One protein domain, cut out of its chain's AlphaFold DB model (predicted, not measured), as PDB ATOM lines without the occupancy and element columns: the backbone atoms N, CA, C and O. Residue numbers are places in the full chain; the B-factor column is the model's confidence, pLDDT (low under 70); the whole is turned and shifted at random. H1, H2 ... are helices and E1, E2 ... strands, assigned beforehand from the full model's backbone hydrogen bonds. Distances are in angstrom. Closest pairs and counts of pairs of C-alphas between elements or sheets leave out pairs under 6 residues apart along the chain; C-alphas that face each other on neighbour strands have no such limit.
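What this domain is: This is residues 34 to 183 of the 211 residues of an uncharacterized protein of Pseudobacteriovorax antillogorgiicola (UniProt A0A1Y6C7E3). A strongly twisted sheet of six short strands runs through the model; H2 and H4 cover parts of one face, and H3 grazes the sheet and has H6 packed on it. H5 grazes the sheet with residues 127 to 131, and the loop of residues 112 to 118 sticks out free. The printed part has 150 residues with six named helices and six named strands, in the order H1 H2 E1 H3 E2 H4 E3 H5 E4 E5 E6 H6. The sheet runs E3 E2 E1 E4 E6 E5 and is mixed; the class is mixed, helices and strands. The whole is compact, with a radius of gyration of the C-alphas of 15.4 A and spans of 47 by 35 by 30 A.

Where its parts are: Begin with the sheet: find C-alpha 59 at (41.522, 39.792, 40.923), where E1, residues 59 to 62, starts its 10.2 A. Its companions are E2, 84 to 87; E3, 106 to 108; E4, 136 to 138; E5, 152 to 155; and E6, 161 to 164. Among the helices, H5, 119 to 131, spans 18.2 A, H3, 67 to 78, 16.8 A, H2, 44 to 55, 15.9 A, H6, 172 to 181, 14.3 A, and H4, 93 to 101, 12.2 A. H1, 34 to 39, begins at C-alpha 34 (45.267, 48.615, 59.868); H6 ends at C-alpha 181 (69.333, 37.612, 40.829).

How they stand to each other: E1 is parallel to E2, with N 61 and O 84 2.8 A apart, and to E4, with N 138 and O 60 2.8 A apart. E3 is parallel to E2, N 107 to O 85 2.9 A; E6 is parallel to E4, N 164 to O 137 2.8 A. E5 and E6 form an antiparallel hairpin, N 163 to O 153 2.8 A. E1, H3, E2 and E2, H4, E3 are strand-helix-strand units, parallel neighbour strands with a helix between; E3, H5, E4 is a split one, with E2 and E1 between its strands; each crossover is right-handed. H2 is over E4 at a height over the sheet of 8.5 A, and H4 over E3 at 8.7 A. Look at Lys 68 and Ile 175, the closest C-alphas of H3 and H6, which touch, 6.3 A apart, at a steep tilt of 52 degrees. H2 touches H3 with residues 44 to 48 alone, the closest C-alphas being those of Glu 45 and Leu 75, 6.3 A. H1 is close to but not clearly touching H2, at 6.8 A between C-alphas 39 and 47, their closest. Every O i to N i+4 pair is within hydrogen-bond range in H1 to H6.

The domain as a whole: The C-alphas of Ser 41 and Ala 115 are the two farthest apart, 47.9 A. The printed part has no cut. The one long link, E4 to E5, has 13 residues. Mean pLDDT of the printed part is 86.5; look for values under 70 at residues 111 to 120 and 140 to 149.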
ATOM      1  N   GLY A  34      44.833  49.736  59.027       90.56
ATOM      2  CA  GLY A  34      45.267  48.615  59.868       90.56
ATOM      3  C   GLY A  34      45.942  47.490  59.074       90.56
ATOM      4  O   GLY A  34      46.948  46.938  59.511       90.56
ATOM      5  N   LEU A  35      45.444  47.178  57.872       92.81
ATOM      6  CA  LEU A  35      46.086  46.196  56.992       92.81
ATOM      7  C   LEU A  35      47.439  46.686  56.458       92.81
ATOM      8  O   LEU A  35      48.376  45.897  56.393       92.81
ATOM      9  N   ASN A  36      47.573  47.970  56.113       92.50
ATOM     10  CA  ASN A  36      48.856  48.546  55.697       92.50
ATOM     11  C   ASN A  36      49.907  48.490  56.818       92.50
ATOM     12  O   ASN A  36      51.077  48.245  56.532       92.50
ATOM     13  N   GLU A  37      49.512  48.676  58.082       90.69
ATOM     14  CA  GLU A  37      50.419  48.502  59.224       90.69
ATOM     15  C   GLU A  37      50.937  47.062  59.320       90.69
ATOM     16  O   GLU A  37      52.145  46.856  59.432       90.69
ATOM     17  N   ILE A  38      50.048  46.070  59.198       91.06
ATOM     18  CA  ILE A  38      50.411  44.644  59.211       91.06
ATOM     19  C   ILE A  38      51.331  44.313  58.027       91.06
ATOM     20  O   ILE A  38      52.417  43.759  58.202       91.06
ATOM     21  N   PHE A  39      50.930  44.703  56.816       93.38
ATOM     22  CA  PHE A  39      51.649  44.351  55.595       93.38
ATOM     23  C   PHE A  39      52.987  45.074  55.437       93.38
ATOM     24  O   PHE A  39      53.825  44.623  54.661       93.38
ATOM     25  N   SER A  40      53.240  46.144  56.199       88.50
ATOM     26  CA  SER A  40      54.527  46.851  56.182       88.50
ATOM     27  C   SER A  40      55.729  45.957  56.523       88.50
ATOM     28  O   SER A  40      56.849  46.244  56.096       88.50
ATOM     29  N   SER A  41      55.501  44.867  57.266       88.94
ATOM     30  CA  SER A  41      56.514  43.865  57.618       88.94
ATOM     31  C   SER A  41      56.420  42.557  56.827       88.94
ATOM     32  O   SER A  41      57.300  41.705  56.970       88.94
ATOM     33  N   ASP A  42      55.382  42.384  56.011       93.56
ATOM     34  CA  ASP A  42      55.144  41.143  55.279       93.56
ATOM     35  C   ASP A  42      55.943  41.082  53.978       93.56
ATOM     36  O   ASP A  42      56.273  42.085  53.339       93.56
ATOM     37  N   LYS A  43      56.241  39.854  53.553       94.94
ATOM     38  CA  LYS A  43      56.836  39.611  52.243       94.94
ATOM     39  C   LYS A  43      55.786  39.776  51.136       94.94
ATOM     40  O   LYS A  43      54.616  39.447  51.357       94.94
ATOM     41  N   PRO A  44      56.185  40.183  49.918       95.56
ATOM     42  CA  PRO A  44      55.265  40.303  48.786       95.56
ATOM     43  C   PRO A  44      54.439  39.041  48.513       95.56
ATOM     44  O   PRO A  44      53.272  39.139  48.149       95.56
ATOM     45  N   GLU A  45      55.016  37.856  48.713       96.69
ATOM     46  CA  GLU A  45      54.342  36.568  48.545       96.69
ATOM     47  C   GLU A  45      53.167  36.401  49.516       96.69
ATOM     48  O   GLU A  45      52.106  35.938  49.112       96.69
ATOM     49  N   GLN A  46      53.319  36.842  50.769       96.81
ATOM     50  CA  GLN A  46      52.259  36.770  51.782       96.81
ATOM     51  C   GLN A  46      51.108  37.722  51.440       96.81
ATOM     52  O   GLN A  46      49.939  37.350  51.527       96.81
ATOM     53  N   ILE A  47      51.440  38.930  50.976       96.50
ATOM     54  CA  ILE A  47      50.451  39.918  50.523       96.50
ATOM     55  C   ILE A  47      49.709  39.396  49.281       96.50
ATOM     56  O   ILE A  47      48.493  39.562  49.162       96.50
ATOM     57  N   LEU A  48      50.419  38.739  48.358       97.06
ATOM     58  CA  LEU A  48      49.824  38.113  47.177       97.06
ATOM     59  C   LEU A  48      48.918  36.930  47.527       97.06
ATOM     60  O   LEU A  48      47.852  36.802  46.924       97.06
ATOM     61  N   ASP A  49      49.300  36.089  48.488       97.38
ATOM     62  CA  ASP A  49      48.452  34.996  48.967       97.38
ATOM     63  C   ASP A  49      47.173  35.524  49.616       97.38
ATOM     64  O   ASP A  49      46.077  35.080  49.270       97.38
ATOM     65  N   TRP A  50      47.285  36.552  50.457       96.94
ATOM     66  CA  TRP A  50      46.115  37.233  51.004       96.94
ATOM     67  C   TRP A  50      45.224  37.809  49.892       96.94
ATOM     68  O   TRP A  50      44.004  37.628  49.904       96.94
ATOM     69  N   ALA A  51      45.812  38.458  48.883       96.44
ATOM     70  CA  ALA A  51      45.057  38.999  47.757       96.44
ATOM     71  C   ALA A  51      44.354  37.889  46.951       96.44
ATOM     72  O   ALA A  51      43.202  38.043  46.537       96.44
ATOM     73  N   ARG A  52      45.018  36.746  46.751       95.56
ATOM     74  CA  ARG A  52      44.440  35.561  46.111       95.56
ATOM     75  C   ARG A  52      43.219  35.065  46.882       95.56
ATOM     76  O   ARG A  52      42.176  34.862  46.267       95.56
ATOM     77  N   GLU A  53      43.318  34.910  48.196       95.44
ATOM     78  CA  GLU A  53      42.222  34.408  49.038       95.44
ATOM     79  C   GLU A  53      41.002  35.338  49.059       95.44
ATOM     80  O   GLU A  53      39.866  34.866  49.078       95.44
ATOM     81  N   ASN A  54      41.222  36.654  49.013       94.50
ATOM     82  CA  ASN A  54      40.150  37.644  49.155       94.50
ATOM     83  C   ASN A  54      39.494  38.053  47.830       94.50
ATOM     84  O   ASN A  54      38.342  38.493  47.823       94.50
ATOM     85  N   PHE A  55      40.218  37.941  46.712       94.88
ATOM     86  CA  PHE A  55      39.780  38.517  45.438       94.88
ATOM     87  C   PHE A  55      39.749  37.529  44.272       94.88
ATOM     88  O   PHE A  55      39.160  37.857  43.243       94.88
ATOM     89  N   ALA A  56      40.338  36.333  44.372       90.62
ATOM     90  CA  ALA A  56      40.197  35.343  43.305       90.62
ATOM     91  C   ALA A  56      38.734  34.859  43.180       90.62
ATOM     92  O   ALA A  56      38.022  34.767  44.177       90.62
ATOM     93  N   PRO A  57      38.261  34.525  41.963       92.19
ATOM     94  CA  PRO A  57      38.959  34.584  40.671       92.19
ATOM     95  C   PRO A  57      38.880  35.960  39.975       92.19
ATOM     96  O   PRO A  57      39.312  36.088  38.826       92.19
ATOM     97  N   SER A  58      38.326  36.976  40.637       92.88
ATOM     98  CA  SER A  58      38.074  38.320  40.095       92.88
ATOM     99  C   SER A  58      39.125  39.354  40.524       92.88
ATOM    100  O   SER A  58      38.831  40.547  40.614       92.88
ATOM    101  N   LEU A  59      40.367  38.913  40.758       95.19
ATOM    102  CA  LEU A  59      41.522  39.792  40.923       95.19
ATOM    103  C   LEU A  59      42.132  40.076  39.551       95.19
ATOM    104  O   LEU A  59      42.569  39.151  38.856       95.19
ATOM    105  N   TYR A  60      42.171  41.355  39.187       96.19
ATOM    106  CA  TYR A  60      42.711  41.810  37.912       96.19
ATOM    107  C   TYR A  60      44.071  42.469  38.122       96.19
ATOM    108  O   TYR A  60      44.256  43.221  39.075       96.19
ATOM    109  N   TYR A  61      45.017  42.214  37.222       96.12
ATOM    110  CA  TYR A  61      46.349  42.801  37.239       96.12
ATOM    111  C   TYR A  61      46.615  43.584  35.947       96.12
ATOM    112  O   TYR A  61      46.664  43.012  34.857       96.12
ATOM    113  N   GLU A  62      46.816  44.900  36.073       92.38
ATOM    114  CA  GLU A  62      47.285  45.733  34.961       92.38
ATOM    115  C   GLU A  62      48.796  45.548  34.763       92.38
ATOM    116  O   GLU A  62      49.602  46.118  35.502       92.38
ATOM    117  N   CYS A  63      49.183  44.786  33.740       91.31
ATOM    118  CA  CYS A  63      50.584  44.555  33.402       91.31
ATOM    119  C   CYS A  63      51.035  45.519  32.304       91.31
ATOM    120  O   CYS A  63      50.521  45.512  31.181       91.31
ATOM    121  N   ARG A  64      52.038  46.348  32.609       88.12
ATOM    122  CA  ARG A  64      52.606  47.319  31.657       88.12
ATOM    123  C   ARG A  64      53.926  46.855  31.048       88.12
ATOM    124  O   ARG A  64      54.527  47.592  30.267       88.12
ATOM    125  N   PHE A  65      54.343  45.628  31.360       88.88
ATOM    126  CA  PHE A  65      55.631  45.057  30.977       88.88
ATOM    127  C   PHE A  65      56.794  45.982  31.342       88.88
ATOM    128  O   PHE A  65      57.572  46.383  30.475       88.88
ATOM    129  N   SER A  66      56.865  46.344  32.623       88.25
ATOM    130  CA  SER A  66      57.996  47.022  33.262       88.25
ATOM    131  C   SER A  66      58.805  46.068  34.146       88.25
ATOM    132  O   SER A  66      58.306  45.000  34.490       88.25
ATOM    133  N   SER A  67      60.018  46.432  34.587       89.56
ATOM    134  CA  SER A  67      60.801  45.590  35.519       89.56
ATOM    135  C   SER A  67      59.994  45.149  36.744       89.56
ATOM    136  O   SER A  67      60.072  44.000  37.158       89.56
ATOM    137  N   LYS A  68      59.164  46.047  37.290       90.25
ATOM    138  CA  LYS A  68      58.291  45.744  38.430       90.25
ATOM    139  C   LYS A  68      57.223  44.709  38.073       90.25
ATOM    140  O   LYS A  68      56.909  43.854  38.895       90.25
ATOM    141  N   ASP A  69      56.724  44.737  36.839       92.69
ATOM    142  CA  ASP A  69      55.791  43.719  36.367       92.69
ATOM    143  C   ASP A  69      56.469  42.359  36.173       92.69
ATOM    144  O   ASP A  69      55.865  41.334  36.471       92.69
ATOM    145  N   ALA A  70      57.736  42.325  35.746       93.62
ATOM    146  CA  ALA A  70      58.494  41.076  35.672       93.62
ATOM    147  C   ALA A  70      58.637  40.429  37.060       93.62
ATOM    148  O   ALA A  70      58.400  39.229  37.202       93.62
ATOM    149  N   VAL A  71      58.946  41.235  38.087       94.94
ATOM    150  CA  VAL A  71      58.973  40.791  39.493       94.94
ATOM    151  C   VAL A  71      57.604  40.267  39.922       94.94
ATOM    152  O   VAL A  71      57.513  39.151  40.422       94.94
ATOM    153  N   MET A  72      56.531  41.028  39.694       95.06
ATOM    154  CA  MET A  72      55.181  40.640  40.114       95.06
ATOM    155  C   MET A  72      54.718  39.327  39.473       95.06
ATOM    156  O   MET A  72      54.168  38.463  40.151       95.06
ATOM    157  N   ILE A  73      54.980  39.153  38.173       95.94
ATOM    158  CA  ILE A  73      54.703  37.908  37.450       95.94
ATOM    159  C   ILE A  73      55.493  36.739  38.051       95.94
ATOM    160  O   ILE A  73      54.918  35.672  38.257       95.94
ATOM    161  N   HIS A  74      56.779  36.933  38.354       97.12
ATOM    162  CA  HIS A  74      57.613  35.898  38.965       97.12
ATOM    163  C   HIS A  74      57.127  35.518  40.372       97.12
ATOM    164  O   HIS A  74      57.001  34.337  40.682       97.12
ATOM    165  N   LEU A  75      56.766  36.500  41.202       97.25
ATOM    166  CA  LEU A  75      56.188  36.256  42.527       97.25
ATOM    167  C   LEU A  75      54.868  35.479  42.435       97.25
ATOM    168  O   LEU A  75      54.660  34.522  43.178       97.25
ATOM    169  N   CYS A  76      54.000  35.833  41.481       97.19
ATOM    170  CA  CYS A  76      52.770  35.090  41.212       97.19
ATOM    171  C   CYS A  76      53.058  33.627  40.823       97.19
ATOM    172  O   CYS A  76      52.327  32.728  41.227       97.19
ATOM    173  N   GLU A  77      54.127  33.361  40.071       96.69
ATOM    174  CA  GLU A  77      54.544  31.993  39.742       96.69
ATOM    175  C   GLU A  77      55.064  31.217  40.947       96.69
ATOM    176  O   GLU A  77      54.698  30.052  41.095       96.69
ATOM    177  N   ILE A  78      55.847  31.857  41.822       97.06
ATOM    178  CA  ILE A  78      56.343  31.247  43.064       97.06
ATOM    179  C   ILE A  78      55.176  30.728  43.911       97.06
ATOM    180  O   ILE A  78      55.219  29.594  44.383       97.06
ATOM    181  N   ILE A  79      54.116  31.527  44.061       96.94
ATOM    182  CA  ILE A  79      52.934  31.146  44.850       96.94
ATOM    183  C   ILE A  79      51.878  30.368  44.044       96.94
ATOM    184  O   ILE A  79      50.770  30.131  44.525       96.94
ATOM    185  N   ASN A  80      52.187  29.983  42.800       96.81
ATOM    186  CA  ASN A  80      51.268  29.304  41.883       96.81
ATOM    187  C   ASN A  80      49.900  30.011  41.737       96.81
ATOM    188  O   ASN A  80      48.834  29.391  41.731       96.81
ATOM    189  N   PHE A  81      49.930  31.334  41.607       96.31
ATOM    190  CA  PHE A  81      48.761  32.179  41.421       96.31
ATOM    191  C   PHE A  81      48.754  32.812  40.027       96.31
ATOM    192  O   PHE A  81      49.758  33.331  39.546       96.31
ATOM    193  N   LYS A  82      47.602  32.779  39.355       96.25
ATOM    194  CA  LYS A  82      47.421  33.322  38.002       96.25
ATOM    195  C   LYS A  82      46.225  34.287  37.999       96.25
ATOM    196  O   LYS A  82      45.124  33.864  37.636       96.25
ATOM    197  N   PRO A  83      46.396  35.552  38.437       95.69
ATOM    198  CA  PRO A  83      45.335  36.552  38.334       95.69
ATOM    199  C   PRO A  83      44.980  36.814  36.862       95.69
ATOM    200  O   PRO A  83      45.758  36.497  35.956       95.69
ATOM    201  N   LYS A  84      43.809  37.411  36.613       95.81
ATOM    202  CA  LYS A  84      43.446  37.858  35.263       95.81
ATOM    203  C   LYS A  84      44.295  39.075  34.908       95.81
ATOM    204  O   LYS A  84      44.275  40.068  35.626       95.81
ATOM    205  N   LEU A  85      45.047  39.007  33.823       95.50
ATOM    206  CA  LEU A  85      45.905  40.095  33.369       95.50
ATOM    207  C   LEU A  85      45.230  40.889  32.261       95.50
ATOM    208  O   LEU A  85      44.536  40.334  31.415       95.50
ATOM    209  N   PHE A  86      45.523  42.179  32.210       93.44
ATOM    210  CA  PHE A  86      45.204  43.007  31.057       93.44
ATOM    211  C   PHE A  86      46.316  44.017  30.798       93.44
ATOM    212  O   PHE A  86      47.075  44.391  31.697       93.44
ATOM    213  N   THR A  87      46.425  44.453  29.548       89.94
ATOM    214  CA  THR A  87      47.402  45.457  29.131       89.94
ATOM    215  C   THR A  87      46.843  46.331  28.016       89.94
ATOM    216  O   THR A  87      46.151  45.848  27.121       89.94
ATOM    217  N   PHE A  88      47.170  47.619  28.057       83.38
ATOM    218  CA  PHE A  88      46.785  48.599  27.035       83.38
ATOM    219  C   PHE A  88      47.886  48.864  25.998       83.38
ATOM    220  O   PHE A  88      47.729  49.692  25.103       83.38
ATOM    221  N   ALA A  89      49.043  48.221  26.154       70.19
ATOM    222  CA  ALA A  89      50.245  48.586  25.425       70.19
ATOM    223  C   ALA A  89      50.243  48.048  23.984       70.19
ATOM    224  O   ALA A  89      50.160  46.844  23.743       70.19
ATOM    225  N   GLU A  90      50.419  48.953  23.019       71.06
ATOM    226  CA  GLU A  90      50.665  48.593  21.620       71.06
ATOM    227  C   GLU A  90      52.003  47.836  21.492       71.06
ATOM    228  O   GLU A  90      52.961  48.085  22.228       71.06
ATOM    229  N   ASN A  91      52.085  46.903  20.538       78.50
ATOM    230  CA  ASN A  91      53.300  46.131  20.225       78.50
ATOM    231  C   ASN A  91      53.822  45.216  21.353       78.50
ATOM    232  O   ASN A  91      55.014  44.911  21.398       78.50
ATOM    233  N   LYS A  92      52.946  44.738  22.246       85.88
ATOM    234  CA  LYS A  92      53.295  43.771  23.308       85.88
ATOM    235  C   LYS A  92      52.826  42.337  23.053       85.88
ATOM    236  O   LYS A  92      52.879  41.501  23.950       85.88
ATOM    237  N   GLN A  93      52.392  42.025  21.829       87.19
ATOM    238  CA  GLN A  93      51.868  40.698  21.481       87.19
ATOM    239  C   GLN A  93      52.859  39.566  21.801       87.19
ATOM    240  O   GLN A  93      52.443  38.501  22.243       87.19
ATOM    241  N   GLY A  94      54.165  39.794  21.621       90.50
ATOM    242  CA  GLY A  94      55.194  38.811  21.967       90.50
ATOM    243  C   GLY A  94      55.192  38.454  23.456       90.50
ATOM    244  O   GLY A  94      55.126  37.278  23.799       90.50
ATOM    245  N   GLN A  95      55.178  39.457  24.338       91.56
ATOM    246  CA  GLN A  95      55.131  39.249  25.786       91.56
ATOM    247  C   GLN A  95      53.788  38.651  26.239       91.56
ATOM    248  O   GLN A  95      53.755  37.789  27.111       91.56
ATOM    249  N   VAL A  96      52.677  39.065  25.619       92.44
ATOM    250  CA  VAL A  96      51.344  38.482  25.852       92.44
ATOM    251  C   VAL A  96      51.338  36.988  25.511       92.44
ATOM    252  O   VAL A  96      50.843  36.179  26.296       92.44
ATOM    253  N   ASN A  97      51.929  36.605  24.376       93.81
ATOM    254  CA  ASN A  97      52.050  35.204  23.975       93.81
ATOM    255  C   ASN A  97      52.930  34.413  24.954       93.81
ATOM    256  O   ASN A  97      52.560  33.303  25.330       93.81
ATOM    257  N   GLU A  98      54.052  34.984  25.397       93.75
ATOM    258  CA  GLU A  98      54.946  34.358  26.381       93.75
ATOM    259  C   GLU A  98      54.217  34.072  27.705       93.75
ATOM    260  O   GLU A  98      54.242  32.948  28.206       93.75
ATOM    261  N   LEU A  99      53.504  35.062  28.253       94.94
ATOM    262  CA  LEU A  99      52.727  34.878  29.481       94.94
ATOM    263  C   LEU A  99      51.586  33.870  29.293       94.94
ATOM    264  O   LEU A  99      51.344  33.047  30.179       94.94
ATOM    265  N   SER A 100      50.931  33.877  28.131       95.94
ATOM    266  CA  SER A 100      49.883  32.903  27.807       95.94
ATOM    267  C   SER A 100      50.423  31.468  27.791       95.94
ATOM    268  O   SER A 100      49.799  30.569  28.352       95.94
ATOM    269  N   GLN A 101      51.617  31.247  27.227       96.38
ATOM    270  CA  GLN A 101      52.298  29.941  27.256       96.38
ATOM    271  C   GLN A 101      52.658  29.498  28.681       96.38
ATOM    272  O   GLN A 101      52.675  28.306  28.973       96.38
ATOM    273  N   ARG A 102      52.882  30.454  29.589       95.25
ATOM    274  CA  ARG A 102      53.103  30.233  31.030       95.25
ATOM    275  C   ARG A 102      51.798  30.075  31.827       95.25
ATOM    276  O   ARG A 102      51.820  30.080  33.061       95.25
ATOM    277  N   GLY A 103      50.654  29.957  31.150       96.31
ATOM    278  CA  GLY A 103      49.344  29.690  31.750       96.31
ATOM    279  C   GLY A 103      48.620  30.916  32.310       96.31
ATOM    280  O   GLY A 103      47.599  30.766  32.982       96.31
ATOM    281  N   PHE A 104      49.119  32.127  32.064       96.38
ATOM    282  CA  PHE A 104      48.412  33.344  32.446       96.38
ATOM    283  C   PHE A 104      47.294  33.671  31.452       96.38
ATOM    284  O   PHE A 104      47.490  33.622  30.240       96.38
ATOM    285  N   LYS A 105      46.124  34.068  31.963       95.06
ATOM    286  CA  LYS A 105      45.054  34.647  31.141       95.06
ATOM    287  C   LYS A 105      45.314  36.140  31.008       95.06
ATOM    288  O   LYS A 105      45.189  36.845  32.006       95.06
ATOM    289  N   ILE A 106      45.708  36.596  29.821       94.38
ATOM    290  CA  ILE A 106      46.050  37.997  29.561       94.38
ATOM    291  C   ILE A 106      45.288  38.559  28.359       94.38
ATOM    292  O   ILE A 106      45.399  38.048  27.247       94.38
ATOM    293  N   ASP A 107      44.578  39.662  28.585       90.88
ATOM    294  CA  ASP A 107      43.881  40.403  27.538       90.88
ATOM    295  C   ASP A 107      44.753  41.554  27.014       90.88
ATOM    296  O   ASP A 107      45.146  42.462  27.754       90.88
ATOM    297  N   LEU A 108      45.052  41.528  25.710       87.88
ATOM    298  CA  LEU A 108      45.668  42.649  25.002       87.88
ATOM    299  C   LEU A 108      44.581  43.589  24.484       87.88
ATOM    300  O   LEU A 108      43.935  43.328  23.468       87.88
ATOM    301  N   ILE A 109      44.410  44.716  25.163       85.06
ATOM    302  CA  ILE A 109      43.360  45.682  24.865       85.06
ATOM    303  C   ILE A 109      43.938  46.745  23.940       85.06
ATOM    304  O   ILE A 109      44.549  47.723  24.368       85.06
ATOM    305  N   SER A 110      43.771  46.518  22.638       71.31
ATOM    306  CA  SER A 110      44.200  47.460  21.604       71.31
ATOM    307  C   SER A 110      43.160  48.549  21.346       71.31
ATOM    308  O   SER A 110      41.955  48.295  21.309       71.31
ATOM    309  N   ARG A 111      43.645  49.764  21.073       67.44
ATOM    310  CA  ARG A 111      42.821  50.876  20.585       67.44
ATOM    311  C   ARG A 111      42.283  50.589  19.183       67.44
ATOM    312  O   ARG A 111      43.000  50.073  18.325       67.44
ATOM    313  N   LYS A 112      41.070  51.062  18.886       58.44
ATOM    314  CA  LYS A 112      40.687  51.383  17.501       58.44
ATOM    315  C   LYS A 112      41.168  52.807  17.223       58.44
ATOM    316  O   LYS A 112      40.433  53.747  17.510       58.44
ATOM    317  N   ARG A 113      42.394  52.977  16.708       52.41
ATOM    318  CA  ARG A 113      42.961  54.310  16.411       52.41
ATOM    319  C   ARG A 113      41.950  55.185  15.660       52.41
ATOM    320  O   ARG A 113      41.554  54.862  14.541       52.41
ATOM    321  N   ARG A 114      41.596  56.327  16.250       52.28
ATOM    322  CA  ARG A 114      41.016  57.478  15.551       52.28
ATOM    323  C   ARG A 114      41.966  58.654  15.743       52.28
ATOM    324  O   ARG A 114      42.392  58.925  16.857       52.28
ATOM    325  N   ALA A 115      42.353  59.299  14.645       44.34
ATOM    326  CA  ALA A 115      43.291  60.414  14.691       44.34
ATOM    327  C   ALA A 115      42.724  61.567  15.541       44.34
ATOM    328  O   ALA A 115      41.586  61.979  15.324       44.34
ATOM    329  N   GLY A 116      43.525  62.091  16.477       53.50
ATOM    330  CA  GLY A 116      43.226  63.321  17.222       53.50
ATOM    331  C   GLY A 116      42.447  63.173  18.536       53.50
ATOM    332  O   GLY A 116      41.907  64.172  19.005       53.50
ATOM    333  N   GLN A 117      42.357  61.976  19.130       56.41
ATOM    334  CA  GLN A 117      41.804  61.795  20.481       56.41
ATOM    335  C   GLN A 117      42.898  61.806  21.557       56.41
ATOM    336  O   GLN A 117      44.019  61.390  21.304       56.41
ATOM    337  N   ASP A 118      42.542  62.320  22.736       56.06
ATOM    338  CA  ASP A 118      43.379  62.354  23.937       56.06
ATOM    339  C   ASP A 118      43.536  60.934  24.509       56.06
ATOM    340  O   ASP A 118      42.567  60.337  24.998       56.06
ATOM    341  N   ASP A 119      44.752  60.400  24.394       65.56
ATOM    342  CA  ASP A 119      45.118  59.025  24.736       65.56
ATOM    343  C   ASP A 119      44.790  58.684  26.200       65.56
ATOM    344  O   ASP A 119      44.288  57.592  26.488       65.56
ATOM    345  N   ASP A 120      44.967  59.634  27.122       68.19
ATOM    346  CA  ASP A 120      44.789  59.401  28.558       68.19
ATOM    347  C   ASP A 120      43.324  59.136  28.922       68.19
ATOM    348  O   ASP A 120      43.007  58.246  29.722       68.19
ATOM    349  N   ARG A 121      42.395  59.866  28.295       74.50
ATOM    350  CA  ARG A 121      40.960  59.717  28.565       74.50
ATOM    351  C   ARG A 121      40.407  58.402  28.021       74.50
ATOM    352  O   ARG A 121      39.503  57.820  28.626       74.50
ATOM    353  N   GLU A 122      40.913  57.934  26.883       76.38
ATOM    354  CA  GLU A 122      40.487  56.655  26.309       76.38
ATOM    355  C   GLU A 122      40.997  55.480  27.147       76.38
ATOM    356  O   GLU A 122      40.206  54.601  27.491       76.38
ATOM    357  N   PHE A 123      42.267  55.494  27.568       78.38
ATOM    358  CA  PHE A 123      42.791  54.464  28.470       78.38
ATOM    359  C   PHE A 123      42.097  54.467  29.830       78.38
ATOM    360  O   PHE A 123      41.857  53.399  30.388       78.38
ATOM    361  N   ALA A 124      41.724  55.638  30.357       82.50
ATOM    362  CA  ALA A 124      40.904  55.718  31.562       82.50
ATOM    363  C   ALA A 124      39.557  55.005  31.374       82.50
ATOM    364  O   ALA A 124      39.147  54.237  32.240       82.50
ATOM    365  N   LYS A 125      38.903  55.189  30.221       84.62
ATOM    366  CA  LYS A 125      37.649  54.496  29.916       84.62
ATOM    367  C   LYS A 125      37.838  52.986  29.755       84.62
ATOM    368  O   LYS A 125      37.077  52.224  30.332       84.62
ATOM    369  N   LEU A 126      38.849  52.546  29.008       86.81
ATOM    370  CA  LEU A 126      39.117  51.115  28.834       86.81
ATOM    371  C   LEU A 126      39.431  50.440  30.175       86.81
ATOM    372  O   LEU A 126      38.957  49.339  30.438       86.81
ATOM    373  N   ARG A 127      40.181  51.118  31.052       89.50
ATOM    374  CA  ARG A 127      40.424  50.655  32.421       89.50
ATOM    375  C   ARG A 127      39.144  50.591  33.242       89.50
ATOM    376  O   ARG A 127      38.943  49.593  33.928       89.50
ATOM    377  N   GLN A 128      38.266  51.585  33.113       89.00
ATOM    378  CA  GLN A 128      36.945  51.554  33.736       89.00
ATOM    379  C   GLN A 128      36.143  50.322  33.311       89.00
ATOM    380  O   GLN A 128      35.590  49.636  34.167       89.00
ATOM    381  N   ASP A 129      36.105  50.034  32.011       89.06
ATOM    382  CA  ASP A 129      35.337  48.917  31.466       89.06
ATOM    383  C   ASP A 129      35.875  47.574  31.999       89.06
ATOM    384  O   ASP A 129      35.105  46.755  32.496       89.06
ATOM    385  N   VAL A 130      37.199  47.377  31.996       90.56
ATOM    386  CA  VAL A 130      37.839  46.141  32.493       90.56
ATOM    387  C   VAL A 130      37.657  45.952  33.996       90.56
ATOM    388  O   VAL A 130      37.333  44.855  34.449       90.56
ATOM    389  N   LEU A 131      37.878  47.007  34.784       91.88
ATOM    390  CA  LEU A 131      37.827  46.922  36.245       91.88
ATOM    391  C   LEU A 131      36.397  46.925  36.796       91.88
ATOM    392  O   LEU A 131      36.217  46.633  37.973       91.88
ATOM    393  N   SER A 132      35.379  47.186  35.970       89.12
ATOM    394  CA  SER A 132      33.972  47.108  36.388       89.12
ATOM    395  C   SER A 132      33.542  45.707  36.850       89.12
ATOM    396  O   SER A 132      32.624  45.583  37.658       89.12
ATOM    397  N   GLU A 133      34.230  44.658  36.388       85.00
ATOM    398  CA  GLU A 133      34.012  43.264  36.797       85.00
ATOM    399  C   GLU A 133      34.993  42.786  37.885       85.00
ATOM    400  O   GLU A 133      34.919  41.641  38.346       85.00
ATOM    401  N   ALA A 134      35.948  43.631  38.279       91.31
ATOM    402  CA  ALA A 134      36.984  43.275  39.236       91.31
ATOM    403  C   ALA A 134      36.483  43.429  40.677       91.31
ATOM    404  O   ALA A 134      35.787  44.380  41.021       91.31
ATOM    405  N   SER A 135      36.888  42.515  41.559       91.25
ATOM    406  CA  SER A 135      36.707  42.678  43.010       91.25
ATOM    407  C   SER A 135      37.927  43.295  43.693       91.25
ATOM    408  O   SER A 135      37.820  43.757  44.826       91.25
ATOM    409  N   GLY A 136      39.075  43.291  43.014       93.00
ATOM    410  CA  GLY A 136      40.331  43.882  43.464       93.00
ATOM    411  C   GLY A 136      41.260  44.135  42.280       93.00
ATOM    412  O   GLY A 136      41.112  43.521  41.216       93.00
ATOM    413  N   TRP A 137      42.234  45.019  42.474       95.00
ATOM    414  CA  TRP A 137      43.162  45.441  41.432       95.00
ATOM    415  C   TRP A 137      44.612  45.331  41.907       95.00
ATOM    416  O   TRP A 137      45.095  46.137  42.697       95.00
ATOM    417  N   LEU A 138      45.332  44.338  41.395       94.81
ATOM    418  CA  LEU A 138      46.773  44.225  41.574       94.81
ATOM    419  C   LEU A 138      47.482  45.220  40.648       94.81
ATOM    420  O   LEU A 138      47.105  45.381  39.485       94.81
ATOM    421  N   CYS A 139      48.522  45.889  41.136       85.44
ATOM    422  CA  CYS A 139      49.288  46.835  40.339       85.44
ATOM    423  C   CYS A 139      50.776  46.830  40.703       85.44
ATOM    424  O   CYS A 139      51.167  46.521  41.823       85.44
ATOM    425  N   GLY A 140      51.605  47.230  39.737       68.50
ATOM    426  CA  GLY A 140      53.026  47.512  39.935       68.50
ATOM    427  C   GLY A 140      53.338  49.006  39.810       68.50
ATOM    428  O   GLY A 140      54.295  49.374  39.131       68.50
ATOM    429  N   SER A 141      52.508  49.912  40.344       61.84
ATOM    430  CA  SER A 141      52.708  51.360  40.141       61.84
ATOM    431  C   SER A 141      53.555  51.992  41.246       61.84
ATOM    432  O   SER A 141      53.357  51.710  42.417       61.84
ATOM    433  N   ARG A 142      54.489  52.883  40.897       52.88
ATOM    434  CA  ARG A 142      55.233  53.673  41.890       52.88
ATOM    435  C   ARG A 142      54.401  54.880  42.324       52.88
ATOM    436  O   ARG A 142      54.315  55.840  41.565       52.88
ATOM    437  N   THR A 143      53.896  54.907  43.550       44.31
ATOM    438  CA  THR A 143      53.610  56.171  44.247       44.31
ATOM    439  C   THR A 143      54.861  56.597  45.018       44.31
ATOM    440  O   THR A 143      54.904  56.583  46.239       44.31
ATOM    441  N   GLN A 144      55.919  56.993  44.296       38.09
ATOM    442  CA  GLN A 144      57.146  57.529  44.922       38.09
ATOM    443  C   GLN A 144      56.925  58.880  45.634       38.09
ATOM    444  O   GLN A 144      57.791  59.317  46.385       38.09
ATOM    445  N   SER A 145      55.790  59.546  45.403       39.12
ATOM    446  CA  SER A 145      55.488  60.866  45.975       39.12
ATOM    447  C   SER A 145      54.701  60.821  47.289       39.12
ATOM    448  O   SER A 145      54.495  61.870  47.897       39.12
ATOM    449  N   ALA A 146      54.241  59.648  47.737       46.12
ATOM    450  CA  ALA A 146      53.602  59.524  49.043       46.12
ATOM    451  C   ALA A 146      54.683  59.409  50.128       46.12
ATOM    452  O   ALA A 146      55.674  58.706  49.954       46.12
ATOM    453  N   LYS A 147      54.495  60.090  51.266       51.03
ATOM    454  CA  LYS A 147      55.414  60.022  52.422       51.03
ATOM    455  C   LYS A 147      55.580  58.595  52.973       51.03
ATOM    456  O   LYS A 147      56.527  58.335  53.710       51.03
ATOM    457  N   SER A 148      54.684  57.684  52.600       59.78
ATOM    458  CA  SER A 148      54.747  56.255  52.879       59.78
ATOM    459  C   SER A 148      54.138  55.516  51.682       59.78
ATOM    460  O   SER A 148      53.037  55.883  51.268       59.78
ATOM    461  N   PRO A 149      54.834  54.546  51.066       67.81
ATOM    462  CA  PRO A 149      54.249  53.764  49.987       67.81
ATOM    463  C   PRO A 149      53.119  52.897  50.556       67.81
ATOM    464  O   PRO A 149      53.332  52.125  51.487       67.81
ATOM    465  N   GLU A 150      51.914  53.064  50.021       83.19
ATOM    466  CA  GLU A 150      50.727  52.317  50.443       83.19
ATOM    467  C   GLU A 150      50.670  50.979  49.697       83.19
ATOM    468  O   GLU A 150      50.591  50.958  48.467       83.19
ATOM    469  N   ILE A 151      50.711  49.864  50.435       91.75
ATOM    470  CA  ILE A 151      50.507  48.516  49.875       91.75
ATOM    471  C   ILE A 151      49.062  48.377  49.398       91.75
ATOM    472  O   ILE A 151      48.807  47.810  48.338       91.75
ATOM    473  N   LEU A 152      48.123  48.910  50.177       92.62
ATOM    474  CA  LEU A 152      46.697  48.911  49.907       92.62
ATOM    475  C   LEU A 152      46.167  50.340  49.820       92.62
ATOM    476  O   LEU A 152      46.427  51.157  50.701       92.62
ATOM    477  N   SER A 153      45.358  50.614  48.803       91.62
ATOM    478  CA  SER A 153      44.604  51.867  48.670       91.62
ATOM    479  C   SER A 153      43.207  51.597  48.118       91.62
ATOM    480  O   SER A 153      42.995  50.636  47.379       91.62
ATOM    481  N   ILE A 154      42.232  52.429  48.485       90.00
ATOM    482  CA  ILE A 154      40.876  52.347  47.928       90.00
ATOM    483  C   ILE A 154      40.857  53.118  46.613       90.00
ATOM    484  O   ILE A 154      41.148  54.315  46.582       90.00
ATOM    485  N   ASP A 155      40.476  52.453  45.527       88.06
ATOM    486  CA  ASP A 155      40.290  53.118  44.248       88.06
ATOM    487  C   ASP A 155      38.854  53.651  44.115       88.06
ATOM    488  O   ASP A 155      37.911  52.927  43.794       88.06
ATOM    489  N   GLY A 156      38.685  54.951  44.367       84.56
ATOM    490  CA  GLY A 156      37.382  55.620  44.288       84.56
ATOM    491  C   GLY A 156      36.819  55.779  42.870       84.56
ATOM    492  O   GLY A 156      35.658  56.148  42.721       84.56
ATOM    493  N   VAL A 157      37.613  55.512  41.826       84.94
ATOM    494  CA  VAL A 157      37.180  55.628  40.422       84.94
ATOM    495  C   VAL A 157      36.483  54.343  39.973       84.94
ATOM    496  O   VAL A 157      35.429  54.378  39.341       84.94
ATOM    497  N   HIS A 158      37.026  53.196  40.369       87.62
ATOM    498  CA  HIS A 158      36.602  51.870  39.942       87.62
ATOM    499  C   HIS A 158      35.722  51.192  41.002       87.62
ATOM    500  O   HIS A 158      35.923  50.034  41.350       87.62
ATOM    501  N   GLY A 159      34.742  51.921  41.546       82.62
ATOM    502  CA  GLY A 159      33.743  51.351  42.458       82.62
ATOM    503  C   GLY A 159      34.246  51.048  43.874       82.62
ATOM    504  O   GLY A 159      33.622  50.260  44.578       82.62
ATOM    505  N   GLY A 160      35.350  51.661  44.312       87.00
ATOM    506  CA  GLY A 160      35.892  51.456  45.659       87.00
ATOM    507  C   GLY A 160      36.616  50.120  45.830       87.00
ATOM    508  O   GLY A 160      36.740  49.636  46.957       87.00
ATOM    509  N   ILE A 161      37.065  49.493  44.735       90.25
ATOM    510  CA  ILE A 161      37.866  48.268  44.807       90.25
ATOM    511  C   ILE A 161      39.210  48.538  45.480       90.25
ATOM    512  O   ILE A 161      39.759  49.641  45.417       90.25
ATOM    513  N   LEU A 162      39.759  47.503  46.109       92.31
ATOM    514  CA  LEU A 162      41.060  47.606  46.744       92.31
ATOM    515  C   LEU A 162      42.165  47.462  45.697       92.31
ATOM    516  O   LEU A 162      42.230  46.458  44.978       92.31
ATOM    517  N   LYS A 163      43.031  48.467  45.627       93.44
ATOM    518  CA  LYS A 163      44.253  48.462  44.835       93.44
ATOM    519  C   LYS A 163      45.408  47.960  45.692       93.44
ATOM    520  O   LYS A 163      45.600  48.445  46.803       93.44
ATOM    521  N   ILE A 164      46.157  46.995  45.168       94.62
ATOM    522  CA  ILE A 164      47.149  46.209  45.904       94.62
ATOM    523  C   ILE A 164      48.491  46.298  45.174       94.62
ATOM    524  O   ILE A 164      48.564  46.026  43.974       94.62
ATOM    525  N   ASP A 165      49.554  46.652  45.886       94.06
ATOM    526  CA  ASP A 165      50.933  46.637  45.399       94.06
ATOM    527  C   ASP A 165      51.837  45.913  46.413       94.06
ATOM    528  O   ASP A 165      52.406  46.538  47.310       94.06
ATOM    529  N   PRO A 166      52.019  44.587  46.269       94.62
ATOM    530  CA  PRO A 166      52.842  43.772  47.172       94.62
ATOM    531  C   PRO A 166      54.306  44.216  47.260       94.62
ATOM    532  O   PRO A 166      55.043  43.808  48.148       94.62
ATOM    533  N   THR A 167      54.744  45.042  46.314       92.44
ATOM    534  CA  THR A 167      56.121  45.517  46.167       92.44
ATOM    535  C   THR A 167      56.228  47.023  46.420       92.44
ATOM    536  O   THR A 167      57.189  47.659  45.983       92.44
ATOM    537  N   ALA A 168      55.244  47.624  47.102       89.69
ATOM    538  CA  ALA A 168      55.190  49.062  47.366       89.69
ATOM    539  C   ALA A 168      56.438  49.576  48.109       89.69
ATOM    540  O   ALA A 168      56.959  50.639  47.772       89.69
ATOM    541  N   HIS A 169      56.962  48.799  49.062       86.94
ATOM    542  CA  HIS A 169      58.141  49.166  49.858       86.94
ATOM    543  C   HIS A 169      59.483  48.915  49.164       86.94
ATOM    544  O   HIS A 169      60.525  49.337  49.671       86.94
ATOM    545  N   TRP A 170      59.501  48.225  48.022       89.19
ATOM    546  CA  TRP A 170      60.756  47.915  47.350       89.19
ATOM    547  C   TRP A 170      61.316  49.156  46.662       89.19
ATOM    548  O   TRP A 170      60.638  49.840  45.889       89.19
ATOM    549  N   SER A 171      62.597  49.430  46.909       88.31
ATOM    550  CA  SER A 171      63.305  50.482  46.190       88.31
ATOM    551  C   SER A 171      63.477  50.102  44.717       88.31
ATOM    552  O   SER A 171      63.469  48.927  44.342       88.31
ATOM    553  N   ALA A 172      63.697  51.099  43.855       86.12
ATOM    554  CA  ALA A 172      64.002  50.834  42.450       86.12
ATOM    555  C   ALA A 172      65.263  49.964  42.291       86.12
ATOM    556  O   ALA A 172      65.330  49.148  41.377       86.12
ATOM    557  N   GLN A 173      66.242  50.118  43.192       88.50
ATOM    558  CA  GLN A 173      67.425  49.263  43.209       88.50
ATOM    559  C   GLN A 173      67.068  47.833  43.616       88.50
ATOM    560  O   GLN A 173      67.454  46.922  42.905       88.50
ATOM    561  N   GLY A 174      66.244  47.639  44.650       92.69
ATOM    562  CA  GLY A 174      65.797  46.304  45.063       92.69
ATOM    563  C   GLY A 174      65.035  45.562  43.961       92.69
ATOM    564  O   GLY A 174      65.278  44.383  43.732       92.69
ATOM    565  N   ILE A 175      64.184  46.262  43.200       91.81
ATOM    566  CA  ILE A 175      63.529  45.691  42.009       91.81
ATOM    567  C   ILE A 175      64.568  45.257  40.964       91.81
ATOM    568  O   ILE A 175      64.451  44.175  40.394       91.81
ATOM    569  N   ARG A 176      65.588  46.086  40.699       91.12
ATOM    570  CA  ARG A 176      66.659  45.748  39.746       91.12
ATOM    571  C   ARG A 176      67.497  44.565  40.218       91.12
ATOM    572  O   ARG A 176      67.757  43.678  39.409       91.12
ATOM    573  N   ASP A 177      67.883  44.550  41.488       94.56
ATOM    574  CA  ASP A 177      68.685  43.488  42.092       94.56
ATOM    575  C   ASP A 177      67.932  42.159  42.020       94.56
ATOM    576  O   ASP A 177      68.471  41.182  41.505       94.56
ATOM    577  N   TYR A 178      66.646  42.149  42.388       95.69
ATOM    578  CA  TYR A 178      65.795  40.965  42.274       95.69
ATOM    579  C   TYR A 178      65.688  40.473  40.824       95.69
ATOM    580  O   TYR A 178      65.837  39.281  40.550       95.69
ATOM    581  N   CYS A 179      65.477  41.375  39.857       95.06
ATOM    582  CA  CYS A 179      65.457  40.995  38.443       95.06
ATOM    583  C   CYS A 179      66.775  40.350  37.992       95.06
ATOM    584  O   CYS A 179      66.742  39.388  37.224       95.06
ATOM    585  N   GLN A 180      67.922  40.869  38.439       94.88
ATOM    586  CA  GLN A 180      69.234  40.316  38.097       94.88
ATOM    587  C   GLN A 180      69.461  38.951  38.747       94.88
ATOM    588  O   GLN A 180      69.845  38.006  38.057       94.88
ATOM    589  N   GLU A 181      69.179  38.838  40.045       97.38
ATOM    590  CA  GLU A 181      69.333  37.612  40.829       97.38
ATOM    591  C   GLU A 181      68.502  36.463  40.244       97.38
ATOM    592  O   GLU A 181      69.013  35.362  40.027       97.38
ATOM    593  N   HIS A 182      67.250  36.747  39.883       97.00
ATOM    594  CA  HIS A 182      66.317  35.763  39.335       97.00
ATOM    595  C   HIS A 182      66.337  35.664  37.803       97.00
ATOM    596  O   HIS A 182      65.563  34.900  37.229       97.00
ATOM    597  N   ARG A 183      67.233  36.398  37.124       95.75
ATOM    598  CA  ARG A 183      67.383  36.403  35.653       95.75
ATOM    599  C   ARG A 183      66.066  36.683  34.919       95.75
ATOM    600  O   ARG A 183      65.756  36.058  33.902       95.75
TER     601      ARG A 183